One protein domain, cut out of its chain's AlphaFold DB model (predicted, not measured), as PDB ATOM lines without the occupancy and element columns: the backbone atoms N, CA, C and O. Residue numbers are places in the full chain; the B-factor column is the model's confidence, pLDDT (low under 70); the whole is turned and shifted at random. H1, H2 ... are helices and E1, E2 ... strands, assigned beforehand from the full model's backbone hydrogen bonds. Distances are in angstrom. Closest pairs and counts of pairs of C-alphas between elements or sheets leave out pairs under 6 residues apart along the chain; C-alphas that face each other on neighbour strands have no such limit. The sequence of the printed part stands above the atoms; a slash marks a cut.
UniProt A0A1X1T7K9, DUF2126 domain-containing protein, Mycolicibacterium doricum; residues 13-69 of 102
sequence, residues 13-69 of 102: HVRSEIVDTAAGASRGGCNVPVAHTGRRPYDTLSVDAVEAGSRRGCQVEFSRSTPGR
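AT A GLANCE: This is residues 13 to 69 of the 102 residues of the protein "DUF2126 domain-containing protein" of Mycolicibacterium doricum (UniProt A0A1X1T7K9). A long hairpin of E1 and E2, with short E3 beside E2, makes a narrow sheet; the small helix H1 lies beyond it after a long loop, and residues 47 to 53 stick out. The 57 printed residues hold E1, E2, H1, E3 in chain order; the sheet, E1-E2-E3, is antiparallel, the class mixed. The whole is elongated, 43 by 25 by 15 A, and only just loose, close to extended, with a radius of gyration of the C-alphas of 14.9 A.

IN THESE COORDINATES: E2, residues 25 to 34, spans 26.4 A and bends by 53 degrees at residue 28. E1, residues 13 to 20, spans 22.9 A from C-alpha 13 at (12.773, -58.450, -31.476). H1 is residues 49 to 57, 12.0 A; E3, residues 61 to 63, 6.3 A, ends at C-alpha 63 (4.556, -50.684, -28.756).

HOW THE PARTS SIT: In the hairpin E1 and E2, antiparallel at 163 degrees, N 16 and O 30 are 2.9 A apart, within hydrogen-bond range. E3 is antiparallel to E2 at 146 degrees; N 31 and O 61 are 2.8 A apart. H1 is not on the sheet, and apart from E1. Every O i to N i+4 pair in H1 is within hydrogen-bond range.

THE WHOLE: The farthest C-alphas, of Val 47 and Arg 69, are 43.7 A apart. The printed part has no cut. The link E2 to H1 is long; its residues 35 to 44 have pLDDT under 70.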
ATOM      1  N   HIS A  13      12.981 -59.852 -31.843       78.69
ATOM      2  CA  HIS A  13      12.773 -58.450 -31.476       78.69
ATOM      3  C   HIS A  13      13.289 -58.182 -30.066       78.69
ATOM      4  O   HIS A  13      13.002 -58.939 -29.139       78.69
ATOM      5  N   VAL A  14      13.989 -57.062 -29.892       81.44
ATOM      6  CA  VAL A  14      14.250 -56.490 -28.569       81.44
ATOM      7  C   VAL A  14      13.095 -55.559 -28.234       81.44
ATOM      8  O   VAL A  14      12.824 -54.604 -28.963       81.44
ATOM      9  N   ARG A  15      12.414 -55.845 -27.124       82.12
ATOM     10  CA  ARG A  15      11.340 -55.016 -26.575       82.12
ATOM     11  C   ARG A  15      11.873 -54.187 -25.415       82.12
ATOM     12  O   ARG A  15      12.571 -54.705 -24.548       82.12
ATOM     13  N   SER A  16      11.521 -52.911 -25.374       81.38
ATOM     14  CA  SER A  16      11.837 -52.010 -24.264       81.38
ATOM     15  C   SER A  16      10.583 -51.266 -23.831       81.38
ATOM     16  O   SER A  16       9.815 -50.827 -24.677       81.38
ATOM     17  N   GLU A  17      10.382 -51.101 -22.526       83.81
ATOM     18  CA  GLU A  17       9.267 -50.339 -21.955       83.81
ATOM     19  C   GLU A  17       9.780 -49.327 -20.934       83.81
ATOM     20  O   GLU A  17      10.691 -49.614 -20.157       83.81
ATOM     21  N   ILE A  18       9.175 -48.141 -20.925       84.88
ATOM     22  CA  ILE A  18       9.421 -47.111 -19.919       84.88
ATOM     23  C   ILE A  18       8.387 -47.294 -18.817       84.88
ATOM     24  O   ILE A  18       7.186 -47.257 -19.081       84.88
ATOM     25  N   VAL A  19       8.840 -47.452 -17.578       84.25
ATOM     26  CA  VAL A  19       7.958 -47.636 -16.421       84.25
ATOM     27  C   VAL A  19       8.051 -46.425 -15.505       84.25
ATOM     28  O   VAL A  19       9.136 -46.025 -15.091       84.25
ATOM     29  N   ASP A  20       6.898 -45.850 -15.174       83.44
ATOM     30  CA  ASP A  20       6.765 -44.898 -14.080       83.44
ATOM     31  C   ASP A  20       6.830 -45.669 -12.763       83.44
ATOM     32  O   ASP A  20       5.928 -46.440 -12.435       83.44
ATOM     33  N   THR A  21       7.920 -45.482 -12.026       81.56
ATOM     34  CA  THR A  21       8.194 -46.230 -10.798       81.56
ATOM     35  C   THR A  21       7.344 -45.767  -9.616       81.56
ATOM     36  O   THR A  21       7.092 -46.559  -8.712       81.56
ATOM     37  N   ALA A  22       6.851 -44.524  -9.635       83.25
ATOM     38  CA  ALA A  22       5.983 -43.987  -8.591       83.25
ATOM     39  C   ALA A  22       4.542 -44.482  -8.762       83.25
ATOM     40  O   ALA A  22       3.895 -44.874  -7.791       83.25
ATOM     41  N   ALA A  23       4.050 -44.506 -10.003       82.00
ATOM     42  CA  ALA A  23       2.731 -45.048 -10.328       82.00
ATOM     43  C   ALA A  23       2.728 -46.582 -10.474       82.00
ATOM     44  O   ALA A  23       1.665 -47.204 -10.448       82.00
ATOM     45  N   GLY A  24       3.903 -47.193 -10.653       81.19
ATOM     46  CA  GLY A  24       4.051 -48.604 -10.997       81.19
ATOM     47  C   GLY A  24       3.362 -48.936 -12.319       81.19
ATOM     48  O   GLY A  24       2.643 -49.923 -12.384       81.19
ATOM     49  N   ALA A  25       3.498 -48.104 -13.352       81.81
ATOM     50  CA  ALA A  25       2.751 -48.252 -14.606       81.81
ATOM     51  C   ALA A  25       3.641 -48.047 -15.838       81.81
ATOM     52  O   ALA A  25       4.484 -47.150 -15.851       81.81
ATOM     53  N   SER A  26       3.434 -48.838 -16.898       84.12
ATOM     54  CA  SER A  26       4.124 -48.620 -18.177       84.12
ATOM     55  C   SER A  26       3.606 -47.348 -18.852       84.12
ATOM     56  O   SER A  26       2.402 -47.090 -18.943       84.12
ATOM     57  N   ARG A  27       4.531 -46.539 -19.358       87.38
ATOM     58  CA  ARG A  27       4.273 -45.343 -20.167       87.38
ATOM     59  C   ARG A  27       4.355 -45.637 -21.666       87.38
ATOM     60  O   ARG A  27       4.195 -44.721 -22.466       87.38
ATOM     61  N   GLY A  28       4.549 -46.900 -22.046       83.31
ATOM     62  CA  GLY A  28       4.773 -47.305 -23.429       83.31
ATOM     63  C   GLY A  28       6.221 -47.687 -23.688       83.31
ATOM     64  O   GLY A  28       7.094 -47.556 -22.829       83.31
ATOM     65  N   GLY A  29       6.460 -48.200 -24.886       86.19
ATOM     66  CA  GLY A  29       7.728 -48.807 -25.235       86.19
ATOM     67  C   GLY A  29       7.968 -48.839 -26.730       86.19
ATOM     68  O   GLY A  29       7.208 -48.272 -27.520       86.19
ATOM     69  N   CYS A  30       9.030 -49.526 -27.111       85.12
ATOM     70  CA  CYS A  30       9.329 -49.790 -28.499       85.12
ATOM     71  C   CYS A  30       9.868 -51.198 -28.717       85.12
ATOM     72  O   CYS A  30      10.453 -51.821 -27.827       85.12
ATOM     73  N   ASN A  31       9.655 -51.680 -29.935       82.81
ATOM     74  CA  ASN A  31      10.237 -52.899 -30.453       82.81
ATOM     75  C   ASN A  31      11.272 -52.521 -31.507       82.81
ATOM     76  O   ASN A  31      11.014 -51.680 -32.372       82.81
ATOM     77  N   VAL A  32      12.424 -53.175 -31.450       83.56
ATOM     78  CA  VAL A  32      13.457 -53.077 -32.476       83.56
ATOM     79  C   VAL A  32      13.705 -54.484 -33.013       83.56
ATOM     80  O   VAL A  32      13.997 -55.384 -32.220       83.56
ATOM     81  N   PRO A  33      13.552 -54.720 -34.326       77.12
ATOM     82  CA  PRO A  33      13.893 -56.004 -34.914       77.12
ATOM     83  C   PRO A  33      15.405 -56.237 -34.815       77.12
ATOM     84  O   PRO A  33      16.209 -55.342 -35.075       77.12
ATOM     85  N   VAL A  34      15.793 -57.457 -34.454       73.06
ATOM     86  CA  VAL A  34      17.180 -57.916 -34.471       73.06
ATOM     87  C   VAL A  34      17.384 -58.752 -35.728       73.06
ATOM     88  O   VAL A  34      16.783 -59.814 -35.900       73.06
ATOM     89  N   ALA A  35      18.237 -58.252 -36.615       67.12
ATOM     90  CA  ALA A  35      18.888 -59.057 -37.640       67.12
ATOM     91  C   ALA A  35      20.165 -59.664 -37.035       67.12
ATOM     92  O   ALA A  35      20.763 -59.023 -36.172       67.12
ATOM     93  N   HIS A  36      20.548 -60.873 -37.465       63.25
ATOM     94  CA  HIS A  36      21.697 -61.666 -36.995       63.25
ATOM     95  C   HIS A  36      22.715 -60.944 -36.097       63.25
ATOM     96  O   HIS A  36      23.357 -59.979 -36.519       63.25
ATOM     97  N   THR A  37      22.977 -61.517 -34.917       57.09
ATOM     98  CA  THR A  37      23.875 -61.025 -33.847       57.09
ATOM     99  C   THR A  37      25.293 -60.639 -34.315       57.09
ATOM    100  O   THR A  37      26.034 -59.981 -33.587       57.09
ATOM    101  N   GLY A  38      25.687 -61.034 -35.532       52.66
ATOM    102  CA  GLY A  38      27.011 -60.825 -36.116       52.66
ATOM    103  C   GLY A  38      27.150 -59.744 -37.198       52.66
ATOM    104  O   GLY A  38      28.279 -59.516 -37.630       52.66
ATOM    105  N   ARG A  39      26.087 -59.066 -37.667       46.78
ATOM    106  CA  ARG A  39      26.229 -58.034 -38.721       46.78
ATOM    107  C   ARG A  39      25.668 -56.680 -38.300       46.78
ATOM    108  O   ARG A  39      24.522 -56.552 -37.889       46.78
ATOM    109  N   ARG A  40      26.496 -55.640 -38.434       53.28
ATOM    110  CA  ARG A  40      26.087 -54.252 -38.204       53.28
ATOM    111  C   ARG A  40      25.248 -53.747 -39.390       53.28
ATOM    112  O   ARG A  40      25.655 -53.982 -40.525       53.28
ATOM    113  N   PRO A  41      24.172 -52.975 -39.160       56.56
ATOM    114  CA  PRO A  41      23.277 -52.448 -40.202       56.56
ATOM    115  C   PRO A  41      23.896 -51.329 -41.069       56.56
ATOM    116  O   PRO A  41      23.185 -50.548 -41.694       56.56
ATOM    117  N   TYR A  42      25.223 -51.199 -41.095       58.53
ATOM    118  CA  TYR A  42      25.912 -50.116 -41.791       58.53
ATOM    119  C   TYR A  42      26.378 -50.582 -43.173       58.53
ATOM    120  O   TYR A  42      27.576 -50.702 -43.409       58.53
ATOM    121  N   ASP A  43      25.446 -50.829 -44.095       61.00
ATOM    122  CA  ASP A  43      25.813 -51.022 -45.509       61.00
ATOM    123  C   ASP A  43      26.355 -49.718 -46.124       61.00
ATOM    124  O   ASP A  43      27.111 -49.729 -47.093       61.00
ATOM    125  N   THR A  44      26.013 -48.560 -45.550       68.44
ATOM    126  CA  THR A  44      26.582 -47.259 -45.924       68.44
ATOM    127  C   THR A  44      26.623 -46.349 -44.704       68.44
ATOM    128  O   THR A  44      25.631 -46.237 -43.975       68.44
ATOM    129  N   LEU A  45      27.764 -45.692 -44.479       74.69
ATOM    130  CA  LEU A  45      27.901 -44.686 -43.427       74.69
ATOM    131  C   LEU A  45      26.936 -43.528 -43.692       74.69
ATOM    132  O   LEU A  45      26.727 -43.134 -44.837       74.69
ATOM    133  N   SER A  46      26.329 -43.002 -42.634       75.69
ATOM    134  CA  SER A  46      25.493 -41.808 -42.741       75.69
ATOM    135  C   SER A  46      26.344 -40.595 -43.102       75.69
ATOM    136  O   SER A  46      27.444 -40.442 -42.568       75.69
ATOM    137  N   VAL A  47      25.831 -39.740 -43.983       84.00
ATOM    138  CA  VAL A  47      26.544 -38.537 -44.441       84.00
ATOM    139  C   VAL A  47      26.528 -37.428 -43.390       84.00
ATOM    140  O   VAL A  47      27.448 -36.618 -43.327       84.00
ATOM    141  N   ASP A  48      25.508 -37.420 -42.531       82.88
ATOM    142  CA  ASP A  48      25.374 -36.502 -41.408       82.88
ATOM    143  C   ASP A  48      24.630 -37.146 -40.217       82.88
ATOM    144  O   ASP A  48      24.178 -38.297 -40.253       82.88
ATOM    145  N   ALA A  49      24.518 -36.392 -39.119       78.44
ATOM    146  CA  ALA A  49      23.847 -36.841 -37.902       78.44
ATOM    147  C   ALA A  49      22.318 -36.958 -38.048       78.44
ATOM    148  O   ALA A  49      21.705 -37.762 -37.339       78.44
ATOM    149  N   VAL A  50      21.708 -36.178 -38.943       86.25
ATOM    150  CA  VAL A  50      20.256 -36.150 -39.167       86.25
ATOM    151  C   VAL A  50      19.829 -37.415 -39.897       86.25
ATOM    152  O   VAL A  50      18.925 -38.109 -39.441       86.25
ATOM    153  N   GLU A  51      20.528 -37.777 -40.965       79.75
ATOM    154  CA  GLU A  51      20.331 -39.016 -41.702       79.75
ATOM    155  C   GLU A  51      20.603 -40.228 -40.807       79.75
ATOM    156  O   GLU A  51      19.812 -41.175 -40.778       79.75
ATOM    157  N   ALA A  52      21.674 -40.185 -40.007       80.75
ATOM    158  CA  ALA A  52      21.959 -41.231 -39.029       80.75
ATOM    159  C   ALA A  52      20.819 -41.389 -38.012       80.75
ATOM    160  O   ALA A  52      20.426 -42.508 -37.679       80.75
ATOM    161  N   GLY A  53      20.282 -40.272 -37.516       79.69
ATOM    162  CA  GLY A  53      19.153 -40.241 -36.590       79.69
ATOM    163  C   GLY A  53      17.866 -40.764 -37.221       79.69
ATOM    164  O   GLY A  53      17.218 -41.629 -36.637       79.69
ATOM    165  N   SER A  54      17.540 -40.308 -38.430       81.94
ATOM    166  CA  SER A  54      16.349 -40.724 -39.175       81.94
ATOM    167  C   SER A  54      16.373 -42.222 -39.462       81.94
ATOM    168  O   SER A  54      15.396 -42.914 -39.192       81.94
ATOM    169  N   ARG A  55      17.505 -42.754 -39.941       74.56
ATOM    170  CA  ARG A  55      17.657 -44.190 -40.212       74.56
ATOM    171  C   ARG A  55      17.509 -45.035 -38.950       74.56
ATOM    172  O   ARG A  55      16.904 -46.100 -39.015       74.56
ATOM    173  N   ARG A  56      18.050 -44.581 -37.810       76.44
ATOM    174  CA  ARG A  56      17.863 -45.261 -36.517       76.44
ATOM    175  C   ARG A  56      16.408 -45.199 -36.055       76.44
ATOM    176  O   ARG A  56      15.882 -46.209 -35.615       76.44
ATOM    177  N   GLY A  57      15.753 -44.045 -36.185       75.69
ATOM    178  CA  GLY A  57      14.363 -43.849 -35.768       75.69
ATOM    179  C   GLY A  57      13.369 -44.708 -36.551       75.69
ATOM    180  O   GLY A  57      12.473 -45.289 -35.955       75.69
ATOM    181  N   CYS A  58      13.563 -44.864 -37.863       72.81
ATOM    182  CA  CYS A  58      12.696 -45.701 -38.701       72.81
ATOM    183  C   CYS A  58      12.753 -47.204 -38.369       72.81
ATOM    184  O   CYS A  58      11.889 -47.944 -38.820       72.81
ATOM    185  N   GLN A  59      13.747 -47.663 -37.598       73.88
ATOM    186  CA  GLN A  59      13.863 -49.061 -37.147       73.88
ATOM    187  C   GLN A  59      13.086 -49.336 -35.852       73.88
ATOM    188  O   GLN A  59      13.072 -50.463 -35.366       73.88
ATOM    189  N   VAL A  60      12.489 -48.300 -35.262       77.12
ATOM    190  CA  VAL A  60      11.822 -48.375 -33.968       77.12
ATOM    191  C   VAL A  60      10.317 -48.351 -34.183       77.12
ATOM    192  O   VAL A  60       9.751 -47.352 -34.623       77.12
ATOM    193  N   GLU A  61       9.651 -49.440 -33.818       83.00
ATOM    194  CA  GLU A  61       8.194 -49.522 -33.827       83.00
ATOM    195  C   GLU A  61       7.663 -49.276 -32.416       83.00
ATOM    196  O   GLU A  61       8.034 -49.972 -31.469       83.00
ATOM    197  N   PHE A  62       6.784 -48.288 -32.246       81.44
ATOM    198  CA  PHE A  62       6.190 -48.015 -30.939       81.44
ATOM    199  C   PHE A  62       5.225 -49.127 -30.529       81.44
ATOM    200  O   PHE A  62       4.272 -49.450 -31.242       81.44
ATOM    201  N   SER A  63       5.442 -49.688 -29.341       78.38
ATOM    202  CA  SER A  63       4.556 -50.684 -28.756       78.38
ATOM    203  C   SER A  63       3.553 -50.024 -27.815       78.38
ATOM    204  O   SER A  63       3.865 -49.060 -27.110       78.38
ATOM    205  N   ARG A  64       2.346 -50.592 -27.738       74.88
ATOM    206  CA  ARG A  64       1.383 -50.219 -26.695       74.88
ATOM    207  C   ARG A  64       1.989 -50.479 -25.315       74.88
ATOM    208  O   ARG A  64       2.715 -51.455 -25.137       74.88
ATOM    209  N   SER A  65       1.670 -49.600 -24.368       77.69
ATOM    210  CA  SER A  65       1.999 -49.781 -22.953       77.69
ATOM    211  C   SER A  65       1.423 -51.100 -22.442       77.69
ATOM    212  O   SER A  65       0.275 -51.427 -22.760       77.69
ATOM    213  N   THR A  66       2.209 -51.846 -21.663       77.50
ATOM    214  CA  THR A  66       1.704 -52.999 -20.920       77.50
ATOM    215  C   THR A  66       0.710 -52.519 -19.850       77.50
ATOM    216  O   THR A  66       1.095 -51.785 -18.936       77.50
ATOM    217  N   PRO A  67      -0.578 -52.896 -19.948       71.50
ATOM    218  CA  PRO A  67      -1.590 -52.461 -18.996       71.50
ATOM    219  C   PRO A  67      -1.426 -53.170 -17.643       71.50
ATOM    220  O   PRO A  67      -1.093 -54.352 -17.585       71.50
ATOM    221  N   GLY A  68      -1.729 -52.458 -16.554       77.12
ATOM    222  CA  GLY A  68      -1.688 -52.985 -15.183       77.12
ATOM    223  C   GLY A  68      -0.529 -52.443 -14.343       77.12
ATOM    224  O   GLY A  68       0.313 -51.687 -14.829       77.12
ATOM    225  N   ARG A  69      -0.515 -52.803 -13.050       73.12
ATOM    226  CA  ARG A  69       0.549 -52.394 -12.125       73.12
ATOM    227  C   ARG A  69       1.788 -53.260 -12.337       73.12
ATOM    228  O   ARG A  69       1.723 -54.475 -12.170       73.12
TER     229      ARG A  69